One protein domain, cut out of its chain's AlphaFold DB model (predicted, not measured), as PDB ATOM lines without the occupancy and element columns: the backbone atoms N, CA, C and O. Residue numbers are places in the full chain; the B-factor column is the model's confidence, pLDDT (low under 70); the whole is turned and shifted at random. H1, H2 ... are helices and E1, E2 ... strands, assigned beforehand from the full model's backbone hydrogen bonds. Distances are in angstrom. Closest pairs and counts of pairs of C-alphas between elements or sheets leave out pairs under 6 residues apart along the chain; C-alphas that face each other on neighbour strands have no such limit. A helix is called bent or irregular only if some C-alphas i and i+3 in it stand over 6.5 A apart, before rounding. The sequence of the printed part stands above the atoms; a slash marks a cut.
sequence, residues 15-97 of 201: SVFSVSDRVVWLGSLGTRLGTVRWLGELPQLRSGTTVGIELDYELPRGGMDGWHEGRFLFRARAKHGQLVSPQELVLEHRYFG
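This is residues 15 to 97 of the 201 residues of the protein "CAP-Gly domain-containing protein" of Amphibalanus amphitrite (UniProt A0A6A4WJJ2). One strongly twisted sheet of five antiparallel strands is folded over at a sharp bend in E2 into a small, incompletely closed barrel, with E1 and E5 on one part and E3 and E4 on the other. A long irregular loop, residues 56 to 80, extends from the E3 and E4 part at one end of the longest axis, and the short helix H1 sits near the other end. The printed part has 83 residues with five named strands and then one named helix, E1 E2 E3 E4 E5 H1; the sheet's order is E4, E3, E2, E1, E5. The class is mostly strand, though under half of the residues are in named elements. The whole is compact, with a radius of gyration of the C-alphas of 11.7 A and spans of 38 by 28 by 22 A.

E1, residues 22 to 27, and E2, residues 30 to 41, form a hairpin, with N 25 and O 32 2.8 A apart, within hydrogen-bond range. E2 bends by 88 degrees at residue 35. E2 forms a second hairpin with E3, residues 49 to 55, in which N 50 and O 40 are 2.7 A apart. E3 and E4, residues 81 to 84, form a third hairpin at 148 degrees, with N 53 and O 82 2.9 A apart. E1 to E4 make a meander, each strand the antiparallel neighbour of the one before. E5, residues 89 to 91, is antiparallel to E1 at 149 degrees, with N 24 and O 90 2.7 A apart. E4 and E5 are the edge strands and meet only through their link. E1 and E4 are only just apart, their closest C-alphas 8.1 A from each other. H1, residues 92 to 95, is on the sheet at a height of 8.0 A, over none of its strands, but only just: 2 of its 4 C-alphas fall on E1. The closest C-alphas of E1 and H1 are those of Val 23 and Glu 92, 4.6 A apart. H1 is too short for any O i to N i+4 pair; its one O i to N i+3 pair is within range.

E1 begins at C-alpha 22, (-35.405, -14.223, -1.729), and is 15.6 A long. E2 is the longest strand, 12 residues and 24.9 A, and E3 is 18.7 A long. E4 measures 9.9 A, E5 6.8 A and H1 5.1 A. H1 ends at C-alpha 95, (-26.456, -13.550, -6.872).

The two C-alphas farthest apart are those of Gly 70 and Gly 97, 38.3 A. The printed part has no cut. The link from E3 to E4 is long, 25 residues; in it residues 67 to 68 pair antiparallel with residues 71 to 72. Mean pLDDT of the printed part is 90.2, and no printed residue is under 70.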
ATOM      1  N   SER A  15     -31.211 -27.332   2.795       77.06
ATOM      2  CA  SER A  15     -30.911 -26.781   4.123       77.06
ATOM      3  C   SER A  15     -30.398 -25.336   4.112       77.06
ATOM      4  O   SER A  15     -30.430 -24.673   5.146       77.06
ATOM      5  N   VAL A  16     -29.948 -24.829   2.960       84.94
ATOM      6  CA  VAL A  16     -29.471 -23.446   2.806       84.94
ATOM      7  C   VAL A  16     -30.628 -22.454   2.630       84.94
ATOM      8  O   VAL A  16     -30.433 -21.256   2.822       84.94
ATOM      9  N   PHE A  17     -31.824 -22.928   2.271       90.88
ATOM     10  CA  PHE A  17     -32.980 -22.078   2.001       90.88
ATOM     11  C   PHE A  17     -33.993 -22.137   3.143       90.88
ATOM     12  O   PHE A  17     -34.343 -23.208   3.633       90.88
ATOM     13  N   SER A  18     -34.525 -20.977   3.511       93.31
ATOM     14  CA  SER A  18     -35.644 -20.829   4.440       93.31
ATOM     15  C   SER A  18     -36.906 -20.382   3.710       93.31
ATOM     16  O   SER A  18     -36.867 -19.737   2.659       93.31
ATOM     17  N   VAL A  19     -38.071 -20.711   4.272       93.62
ATOM     18  CA  VAL A  19     -39.338 -20.177   3.762       93.62
ATOM     19  C   VAL A  19     -39.319 -18.653   3.886       93.62
ATOM     20  O   VAL A  19     -39.002 -18.113   4.941       93.62
ATOM     21  N   SER A  20     -39.736 -17.971   2.823       94.75
ATOM     22  CA  SER A  20     -39.674 -16.518   2.620       94.75
ATOM     23  C   SER A  20     -38.322 -15.956   2.175       94.75
ATOM     24  O   SER A  20     -38.237 -14.748   1.955       94.75
ATOM     25  N   ASP A  21     -37.302 -16.792   1.956       94.56
ATOM     26  CA  ASP A  21     -36.046 -16.314   1.378       94.56
ATOM     27  C   ASP A  21     -36.237 -15.819  -0.054       94.56
ATOM     28  O   ASP A  21     -36.977 -16.398  -0.860       94.56
ATOM     29  N   ARG A  22     -35.510 -14.749  -0.374       94.62
ATOM     30  CA  ARG A  22     -35.405 -14.223  -1.729       94.62
ATOM     31  C   ARG A  22     -34.371 -15.010  -2.512       94.62
ATOM     32  O   ARG A  22     -33.214 -15.131  -2.101       94.62
ATOM     33  N   VAL A  23     -34.795 -15.533  -3.653       95.31
ATOM     34  CA  VAL A  23     -33.990 -16.430  -4.477       95.31
ATOM     35  C   VAL A  23     -34.067 -16.052  -5.947       95.31
ATOM     36  O   VAL A  23     -35.049 -15.494  -6.438       95.31
ATOM     37  N   VAL A  24     -33.005 -16.400  -6.657       94.75
ATOM     38  CA  VAL A  24     -32.906 -16.363  -8.106       94.75
ATOM     39  C   VAL A  24     -33.013 -17.794  -8.604       94.75
ATOM     40  O   VAL A  24     -32.176 -18.639  -8.281       94.75
ATOM     41  N   TRP A  25     -34.048 -18.064  -9.389       94.50
ATOM     42  CA  TRP A  25     -34.211 -19.320 -10.101       94.50
ATOM     43  C   TRP A  25     -33.476 -19.273 -11.435       94.50
ATOM     44  O   TRP A  25     -33.699 -18.376 -12.249       94.50
ATOM     45  N   LEU A  26     -32.609 -20.256 -11.658       92.75
ATOM     46  CA  LEU A  26     -31.808 -20.434 -12.864       92.75
ATOM     47  C   LEU A  26     -32.525 -21.387 -13.832       92.75
ATOM     48  O   LEU A  26     -32.150 -22.550 -13.972       92.75
ATOM     49  N   GLY A  27     -33.586 -20.899 -14.476       86.50
ATOM     50  CA  GLY A  27     -34.357 -21.673 -15.449       86.50
ATOM     51  C   GLY A  27     -33.726 -21.705 -16.847       86.50
ATOM     52  O   GLY A  27     -32.860 -20.901 -17.191       86.50
ATOM     53  N   SER A  28     -34.226 -22.595 -17.708       83.00
ATOM     54  CA  SER A  28     -33.796 -22.700 -19.115       83.00
ATOM     55  C   SER A  28     -34.146 -21.470 -19.962       83.00
ATOM     56  O   SER A  28     -33.469 -21.178 -20.943       83.00
ATOM     57  N   LEU A  29     -35.190 -20.733 -19.572       81.56
ATOM     58  CA  LEU A  29     -35.619 -19.485 -20.214       81.56
ATOM     59  C   LEU A  29     -34.913 -18.244 -19.643       81.56
ATOM     60  O   LEU A  29     -35.272 -17.123 -19.998       81.56
ATOM     61  N   GLY A  30     -33.939 -18.438 -18.752       87.12
ATOM     62  CA  GLY A  30     -33.207 -17.376 -18.077       87.12
ATOM     63  C   GLY A  30     -33.486 -17.308 -16.579       87.12
ATOM     64  O   GLY A  30     -34.269 -18.077 -16.014       87.12
ATOM     65  N   THR A  31     -32.811 -16.361 -15.935       91.44
ATOM     66  CA  THR A  31     -32.872 -16.167 -14.488       91.44
ATOM     67  C   THR A  31     -34.098 -15.366 -14.084       91.44
ATOM     68  O   THR A  31     -34.397 -14.340 -14.698       91.44
ATOM     69  N   ARG A  32     -34.792 -15.795 -13.032       93.69
ATOM     70  CA  ARG A  32     -36.000 -15.129 -12.533       93.69
ATOM     71  C   ARG A  32     -35.963 -14.987 -11.023       93.69
ATOM     72  O   ARG A  32     -35.544 -15.904 -10.328       93.69
ATOM     73  N   LEU A  33     -36.431 -13.846 -10.530       94.75
ATOM     74  CA  LEU A  33     -36.550 -13.592  -9.099       94.75
ATOM     75  C   LEU A  33     -37.829 -14.197  -8.540       94.75
ATOM     76  O   LEU A  33     -38.866 -14.240  -9.212       94.75
ATOM     77  N   GLY A  34     -37.736 -14.655  -7.299       95.25
ATOM     78  CA  GLY A  34     -38.866 -15.181  -6.566       95.25
ATOM     79  C   GLY A  34     -38.591 -15.325  -5.080       95.25
ATOM     80  O   GLY A  34     -37.537 -14.960  -4.556       95.25
ATOM     81  N   THR A  35     -39.590 -15.867  -4.399       96.19
ATOM     82  CA  THR A  35     -39.600 -16.079  -2.955       96.19
ATOM     83  C   THR A  35     -39.884 -17.540  -2.660       96.19
ATOM     84  O   THR A  35     -40.819 -18.112  -3.221       96.19
ATOM     85  N   VAL A  36     -39.125 -18.151  -1.755       95.88
ATOM     86  CA  VAL A  36     -39.404 -19.514  -1.297       95.88
ATOM     87  C   VAL A  36     -40.715 -19.528  -0.511       95.88
ATOM     88  O   VAL A  36     -40.901 -18.760   0.430       95.88
ATOM     89  N   ARG A  37     -41.644 -20.406  -0.881       95.44
ATOM     90  CA  ARG A  37     -42.937 -20.583  -0.201       95.44
ATOM     91  C   ARG A  37     -43.090 -21.948   0.446       95.44
ATOM     92  O   ARG A  37     -43.873 -22.081   1.380       95.44
ATOM     93  N   TRP A  38     -42.361 -22.944  -0.043       95.06
ATOM     94  CA  TRP A  38     -42.483 -24.317   0.422       95.06
ATOM     95  C   TRP A  38     -41.171 -25.077   0.249       95.06
ATOM     96  O   TRP A  38     -40.452 -24.869  -0.726       95.06
ATOM     97  N   LEU A  39     -40.877 -25.972   1.185       93.31
ATOM     98  CA  LEU A  39     -39.718 -26.857   1.175       93.31
ATOM     99  C   LEU A  39     -40.197 -28.245   1.588       93.31
ATOM    100  O   LEU A  39     -40.844 -28.390   2.624       93.31
ATOM    101  N   GLY A  40     -39.891 -29.264   0.793       91.31
ATOM    102  CA  GLY A  40     -40.240 -30.636   1.135       91.31
ATOM    103  C   GLY A  40     -39.918 -31.617   0.022       91.31
ATOM    104  O   GLY A  40     -39.476 -31.242  -1.058       91.31
ATOM    105  N   GLU A  41     -40.129 -32.899   0.274       91.31
ATOM    106  CA  GLU A  41     -39.855 -33.941  -0.712       91.31
ATOM    107  C   GLU A  41     -41.112 -34.280  -1.511       91.31
ATOM    108  O   GLU A  41     -42.210 -34.413  -0.964       91.31
ATOM    109  N   LEU A  42     -40.944 -34.438  -2.824       89.88
ATOM    110  CA  LEU A  42     -41.990 -34.900  -3.734       89.88
ATOM    111  C   LEU A  42     -41.440 -36.076  -4.541       89.88
ATOM    112  O   LEU A  42     -41.034 -35.876  -5.686       89.88
ATOM    113  N   PRO A  43     -41.451 -37.298  -3.973       86.50
ATOM    114  CA  PRO A  43     -40.909 -38.486  -4.637       86.50
ATOM    115  C   PRO A  43     -41.531 -38.754  -6.014       86.50
ATOM    116  O   PRO A  43     -40.865 -39.298  -6.888       86.50
ATOM    117  N   GLN A  44     -42.787 -38.329  -6.211       85.88
ATOM    118  CA  GLN A  44     -43.523 -38.430  -7.476       85.88
ATOM    119  C   GLN A  44     -42.893 -37.583  -8.593       85.88
ATOM    120  O   GLN A  44     -42.924 -37.955  -9.761       85.88
ATOM    121  N   LEU A  45     -42.328 -36.427  -8.226       84.06
ATOM    122  CA  LEU A  45     -41.773 -35.457  -9.161       84.06
ATOM    123  C   LEU A  45     -40.274 -35.675  -9.366       84.06
ATOM    124  O   LEU A  45     -39.776 -35.576 -10.486       84.06
ATOM    125  N   ARG A  46     -39.539 -35.898  -8.271       85.69
ATOM    126  CA  ARG A  46     -38.078 -35.985  -8.270       85.69
ATOM    127  C   ARG A  46     -37.540 -36.569  -6.970       85.69
ATOM    128  O   ARG A  46     -38.132 -36.413  -5.906       85.69
ATOM    129  N   SER A  47     -36.373 -37.201  -7.059       86.19
ATOM    130  CA  SER A  47     -35.631 -37.648  -5.885       86.19
ATOM    131  C   SER A  47     -35.024 -36.454  -5.140       86.19
ATOM    132  O   SER A  47     -34.426 -35.556  -5.740       86.19
ATOM    133  N   GLY A  48     -35.180 -36.457  -3.817       87.69
ATOM    134  CA  GLY A  48     -34.663 -35.427  -2.920       87.69
ATOM    135  C   GLY A  48     -35.604 -34.241  -2.700       87.69
ATOM    136  O   GLY A  48     -36.765 -34.215  -3.121       87.69
ATOM    137  N   THR A  49     -35.090 -33.237  -1.995       90.44
ATOM    138  CA  THR A  49     -35.877 -32.068  -1.606       90.44
ATOM    139  C   THR A  49     -36.222 -31.203  -2.810       90.44
ATOM    140  O   THR A  49     -35.403 -30.942  -3.693       90.44
ATOM    141  N   THR A  50     -37.462 -30.740  -2.832       93.06
ATOM    142  CA  THR A  50     -38.035 -29.831  -3.813       93.06
ATOM    143  C   THR A  50     -38.418 -28.532  -3.128       93.06
ATOM    144  O   THR A  50     -38.926 -28.515  -2.007       93.06
ATOM    145  N   VAL A  51     -38.163 -27.431  -3.821       94.75
ATOM    146  CA  VAL A  51     -38.475 -26.093  -3.339       94.75
ATOM    147  C   VAL A  51     -39.625 -25.545  -4.166       94.75
ATOM    148  O   VAL A  51     -39.559 -25.509  -5.394       94.75
ATOM    149  N   GLY A  52     -40.693 -25.140  -3.492       94.62
ATOM    150  CA  GLY A  52     -41.772 -24.364  -4.078       94.62
ATOM    151  C   GLY A  52     -41.452 -22.886  -3.958       94.62
ATOM    152  O   GLY A  52     -41.331 -22.366  -2.847       94.62
ATOM    153  N   ILE A  53     -41.316 -22.215  -5.097       95.25
ATOM    154  CA  ILE A  53     -41.063 -20.778  -5.175       95.25
ATOM    155  C   ILE A  53     -42.258 -20.063  -5.801       95.25
ATOM    156  O   ILE A  53     -42.928 -20.595  -6.685       95.25
ATOM    157  N   GLU A  54     -42.511 -18.841  -5.353       95.75
ATOM    158  CA  GLU A  54     -43.392 -17.886  -6.015       95.75
ATOM    159  C   GLU A  54     -42.526 -16.854  -6.737       95.75
ATOM    160  O   GLU A  54     -41.792 -16.096  -6.108       95.75
ATOM    161  N   LEU A  55     -42.594 -16.850  -8.063       94.75
ATOM    162  CA  LEU A  55     -41.881 -15.925  -8.932       94.75
ATOM    163  C   LEU A  55     -42.527 -14.539  -8.893       94.75
ATOM    164  O   LEU A  55     -43.746 -14.407  -8.789       94.75
ATOM    165  N   ASP A  56     -41.721 -13.495  -9.051       93.44
ATOM    166  CA  ASP A  56     -42.233 -12.119  -9.099       93.44
ATOM    167  C   ASP A  56     -43.007 -11.853 -10.401       93.44
ATOM    168  O   ASP A  56     -43.991 -11.114 -10.415       93.44
ATOM    169  N   TYR A  57     -42.593 -12.517 -11.486       91.31
ATOM    170  CA  TYR A  57     -43.215 -12.447 -12.805       91.31
ATOM    171  C   TYR A  57     -43.825 -13.788 -13.197       91.31
ATOM    172  O   TYR A  57     -43.229 -14.842 -12.955       91.31
ATOM    173  N   GLU A  58     -44.961 -13.743 -13.892       89.88
ATOM    174  CA  GLU A  58     -45.627 -14.948 -14.374       89.88
ATOM    175  C   GLU A  58     -44.730 -15.775 -15.300       89.88
ATOM    176  O   GLU A  58     -43.876 -15.258 -16.037       89.88
ATOM    177  N   LEU A  59     -44.943 -17.084 -15.257       88.06
ATOM    178  CA  LEU A  59     -44.344 -18.066 -16.136       88.06
ATOM    179  C   LEU A  59     -45.440 -18.593 -17.077       88.06
ATOM    180  O   LEU A  59     -46.198 -19.494 -16.707       88.06
ATOM    181  N   PRO A  60     -45.558 -18.051 -18.308       81.06
ATOM    182  CA  PRO A  60     -46.661 -18.380 -19.213       81.06
ATOM    183  C   PRO A  60     -46.770 -19.871 -19.546       81.06
ATOM    184  O   PRO A  60     -47.852 -20.352 -19.878       81.06
ATOM    185  N   ARG A  61     -45.649 -20.597 -19.466       80.75
ATOM    186  CA  ARG A  61     -45.558 -22.047 -19.639       80.75
ATOM    187  C   ARG A  61     -44.942 -22.657 -18.387       80.75
ATOM    188  O   ARG A  61     -43.854 -22.250 -17.999       80.75
ATOM    189  N   GLY A  62     -45.617 -23.638 -17.794       78.38
ATOM    190  CA  GLY A  62     -45.100 -24.396 -16.649       78.38
ATOM    191  C   GLY A  62     -45.343 -23.770 -15.273       78.38
ATOM    192  O   GLY A  62     -45.132 -24.455 -14.280       78.38
ATOM    193  N   GLY A  63     -45.837 -22.527 -15.199       86.38
ATOM    194  CA  GLY A  63     -46.222 -21.914 -13.931       86.38
ATOM    195  C   GLY A  63     -47.452 -22.582 -13.308       86.38
ATOM    196  O   GLY A  63     -48.413 -22.906 -14.007       86.38
ATOM    197  N   MET A  64     -47.434 -22.733 -11.987       90.06
ATOM    198  CA  MET A  64     -48.528 -23.263 -11.166       90.06
ATOM    199  C   MET A  64     -49.058 -22.206 -10.189       90.06
ATOM    200  O   MET A  64     -48.493 -21.127 -10.041       90.06
ATOM    201  N   ASP A  65     -50.165 -22.496  -9.522       90.56
ATOM    202  CA  ASP A  65     -50.799 -21.667  -8.485       90.56
ATOM    203  C   ASP A  65     -50.561 -22.210  -7.059       90.56
ATOM    204  O   ASP A  65     -51.078 -21.668  -6.079       90.56
ATOM    205  N   GLY A  66     -49.725 -23.249  -6.947       85.50
ATOM    206  CA  GLY A  66     -49.315 -23.876  -5.690       85.50
ATOM    207  C   GLY A  66     -50.032 -25.191  -5.362       85.50
ATOM    208  O   GLY A  66     -49.776 -25.798  -4.316       85.50
ATOM    209  N   TRP A  67     -50.866 -25.680  -6.285       89.50
ATOM    210  CA  TRP A  67     -51.332 -27.063  -6.309       89.50
ATOM    211  C   TRP A  67     -50.408 -27.947  -7.144       89.50
ATOM    212  O   TRP A  67     -49.992 -27.585  -8.244       89.50
ATOM    213  N   HIS A  68     -50.132 -29.144  -6.638       88.56
ATOM    214  CA  HIS A  68     -49.391 -30.172  -7.358       88.56
ATOM    215  C   HIS A  68     -50.037 -31.536  -7.111       88.56
ATOM    216  O   HIS A  68     -50.207 -31.937  -5.963       88.56
ATOM    217  N   GLU A  69     -50.443 -32.222  -8.183       86.19
ATOM    218  CA  GLU A  69     -51.077 -33.554  -8.134       86.19
ATOM    219  C   GLU A  69     -52.229 -33.675  -7.114       86.19
ATOM    220  O   GLU A  69     -52.325 -34.632  -6.349       86.19
ATOM    221  N   GLY A  70     -53.107 -32.667  -7.055       86.44
ATOM    222  CA  GLY A  70     -54.249 -32.653  -6.130       86.44
ATOM    223  C   GLY A  70     -53.892 -32.347  -4.671       86.44
ATOM    224  O   GLY A  70     -54.775 -32.341  -3.815       86.44
ATOM    225  N   ARG A  71     -52.624 -32.047  -4.372       89.25
ATOM    226  CA  ARG A  71     -52.168 -31.598  -3.053       89.25
ATOM    227  C   ARG A  71     -51.898 -30.102  -3.081       89.25
ATOM    228  O   ARG A  71     -51.200 -29.596  -3.960       89.25
ATOM    229  N   PHE A  72     -52.427 -29.400  -2.088       91.12
ATOM    230  CA  PHE A  72     -52.091 -28.004  -1.857       91.12
ATOM    231  C   PHE A  72     -50.744 -27.930  -1.137       91.12
ATOM    232  O   PHE A  72     -50.618 -28.433  -0.019       91.12
ATOM    233  N   LEU A  73     -49.740 -27.338  -1.784       90.75
ATOM    234  CA  LEU A  73     -48.402 -27.191  -1.208       90.75
ATOM    235  C   LEU A  73     -48.215 -25.797  -0.611       90.75
ATOM    236  O   LEU A  73     -47.787 -25.656   0.532       90.75
ATOM    237  N   PHE A  74     -48.552 -24.764  -1.381       92.94
ATOM    238  CA  PHE A  74     -48.446 -23.367  -0.972       92.94
ATOM    239  C   PHE A  74     -49.422 -22.496  -1.753       92.94
ATOM    240  O   PHE A  74     -50.024 -22.933  -2.724       92.94
ATOM    241  N   ARG A  75     -49.582 -21.239  -1.337       91.19
ATOM    242  CA  ARG A  75     -50.352 -20.248  -2.092       91.19
ATOM    243  C   ARG A  75     -49.414 -19.456  -2.996       91.19
ATOM    244  O   ARG A  75     -48.459 -18.870  -2.492       91.19
ATOM    245  N   ALA A  76     -49.716 -19.390  -4.289       90.50
ATOM    246  CA  ALA A  76     -49.040 -18.505  -5.236       90.50
ATOM    247  C   ALA A  76     -50.046 -17.788  -6.139       90.50
ATOM    248  O   ALA A  76     -51.191 -18.218  -6.296       90.50
ATOM    249  N   ARG A  77     -49.621 -16.679  -6.750       91.69
ATOM    250  CA  ARG A  77     -50.387 -16.056  -7.840       91.69
ATOM    251  C   ARG A  77     -50.479 -17.011  -9.036       91.69
ATOM    252  O   ARG A  77     -49.596 -17.843  -9.255       91.69
ATOM    253  N   ALA A  78     -51.543 -16.880  -9.826       89.56
ATOM    254  CA  ALA A  78     -51.764 -17.731 -10.993       89.56
ATOM    255  C   ALA A  78     -50.574 -17.641 -11.958       89.56
ATOM    256  O   ALA A  78     -50.249 -16.550 -12.412       89.56
ATOM    257  N   LYS A  79     -49.949 -18.783 -12.275       90.88
ATOM    258  CA  LYS A  79     -48.730 -18.903 -13.103       90.88
ATOM    259  C   LYS A  79     -47.450 -18.326 -12.487       90.88
ATOM    260  O   LYS A  79     -46.467 -18.166 -13.203       90.88
ATOM    261  N   HIS A  80     -47.426 -18.013 -11.197       93.94
ATOM    262  CA  HIS A  80     -46.208 -17.547 -10.520       93.94
ATOM    263  C   HIS A  80     -45.525 -18.649  -9.709       93.94
ATOM    264  O   HIS A  80     -44.342 -18.541  -9.411       93.94
ATOM    265  N   GLY A  81     -46.238 -19.704  -9.331       93.44
ATOM    266  CA  GLY A  81     -45.654 -20.835  -8.626       93.44
ATOM    267  C   GLY A  81     -44.760 -21.666  -9.539       93.44
ATOM    268  O   GLY A  81     -45.082 -21.876 -10.709       93.44
ATOM    269  N   GLN A  82     -43.670 -22.190  -8.994       93.81
ATOM    270  CA  GLN A  82     -42.831 -23.183  -9.656       93.81
ATOM    271  C   GLN A  82     -42.248 -24.140  -8.610       93.81
ATOM    272  O   GLN A  82     -41.861 -23.718  -7.521       93.81
ATOM    273  N   LEU A  83     -42.178 -25.429  -8.948       93.62
ATOM    274  CA  LEU A  83     -41.419 -26.424  -8.187       93.62
ATOM    275  C   LEU A  83     -40.065 -26.614  -8.860       93.62
ATOM    276  O   LEU A  83     -40.015 -26.838 -10.073       93.62
ATOM    277  N   VAL A  84     -38.990 -26.500  -8.084       92.81
ATOM    278  CA  VAL A  84     -37.610 -26.523  -8.586       92.81
ATOM    279  C   VAL A  84     -36.685 -27.327  -7.682       92.81
ATOM    280  O   VAL A  84     -36.984 -27.593  -6.510       92.81
ATOM    281  N   SER A  85     -35.528 -27.693  -8.228       92.75
ATOM    282  CA  SER A  85     -34.410 -28.197  -7.446       92.75
ATOM    283  C   SER A  85     -33.758 -27.095  -6.619       92.75
ATOM    284  O   SER A  85     -33.535 -26.006  -7.146       92.75
ATOM    285  N   PRO A  86     -33.319 -27.391  -5.383       91.81
ATOM    286  CA  PRO A  86     -32.381 -26.541  -4.652       91.81
ATOM    287  C   PRO A  86     -31.157 -26.144  -5.493       91.81
ATOM    288  O   PRO A  86     -30.687 -25.015  -5.415       91.81
ATOM    289  N   GLN A  87     -30.692 -27.031  -6.380       90.69
ATOM    290  CA  GLN A  87     -29.541 -26.796  -7.265       90.69
ATOM    291  C   GLN A  87     -29.785 -25.734  -8.349       90.69
ATOM    292  O   GLN A  87     -28.837 -25.214  -8.937       90.69
ATOM    293  N   GLU A  88     -31.051 -25.438  -8.639       91.38
ATOM    294  CA  GLU A  88     -31.471 -24.418  -9.602       91.38
ATOM    295  C   GLU A  88     -31.726 -23.067  -8.920       91.38
ATOM    296  O   GLU A  88     -32.163 -22.122  -9.574       91.38
ATOM    297  N   LEU A  89     -31.475 -22.970  -7.612       92.94
ATOM    298  CA  LEU A  89     -31.695 -21.775  -6.816       92.94
ATOM    299  C   LEU A  89     -30.381 -21.184  -6.317       92.94
ATOM    300  O   LEU A  89     -29.443 -21.882  -5.934       92.94
ATOM    301  N   VAL A  90     -30.346 -19.858  -6.272       92.50
ATOM    302  CA  VAL A  90     -29.286 -19.078  -5.634       92.50
ATOM    303  C   VAL A  90     -29.948 -18.018  -4.767       92.50
ATOM    304  O   VAL A  90     -30.938 -17.424  -5.175       92.50
ATOM    305  N   LEU A  91     -29.422 -17.754  -3.573       91.94
ATOM    306  CA  LEU A  91     -29.916 -16.656  -2.739       91.94
ATOM    307  C   LEU A  91     -29.720 -15.312  -3.454       91.94
ATOM    308  O   LEU A  91     -28.652 -15.053  -4.007       91.94
ATOM    309  N   GLU A  92     -30.732 -14.446  -3.422       91.25
ATOM    310  CA  GLU A  92     -30.735 -13.154  -4.128       91.25
ATOM    311  C   GLU A  92     -29.511 -12.303  -3.758       91.25
ATOM    312  O   GLU A  92     -28.786 -11.826  -4.630       91.25
ATOM    313  N   HIS A  93     -29.201 -12.205  -2.465       88.00
ATOM    314  CA  HIS A  93     -28.039 -11.461  -1.977       88.00
ATOM    315  C   HIS A  93     -26.696 -12.082  -2.379       88.00
ATOM    316  O   HIS A  93     -25.689 -11.389  -2.353       88.00
ATOM    317  N   ARG A  94     -26.650 -13.373  -2.727       86.94
ATOM    318  CA  ARG A  94     -25.439 -14.043  -3.222       86.94
ATOM    319  C   ARG A  94     -25.297 -13.883  -4.732       86.94
ATOM    320  O   ARG A  94     -24.185 -13.861  -5.240       86.94
ATOM    321  N   TYR A  95     -26.421 -13.772  -5.433       87.69
ATOM    322  CA  TYR A  95     -26.456 -13.550  -6.872       87.69
ATOM    323  C   TYR A  95     -26.098 -12.101  -7.242       87.69
ATOM    324  O   TYR A  95     -25.329 -11.881  -8.171       87.69
ATOM    325  N   PHE A  96     -26.628 -11.119  -6.502       85.50
ATOM    326  CA  PHE A  96     -26.331  -9.690  -6.700       85.50
ATOM    327  C   PHE A  96     -25.257  -9.140  -5.750       85.50
ATOM    328  O   PHE A  96     -24.841  -7.988  -5.884       85.50
ATOM    329  N   GLY A  97     -24.839  -9.932  -4.760       72.62
ATOM    330  CA  GLY A  97     -23.798  -9.568  -3.803       72.62
ATOM    331  C   GLY A  97     -22.449  -9.386  -4.480       72.62
ATOM    332  O   GLY A  97     -22.169 -10.017  -5.496       72.62
TER     333      GLY A  97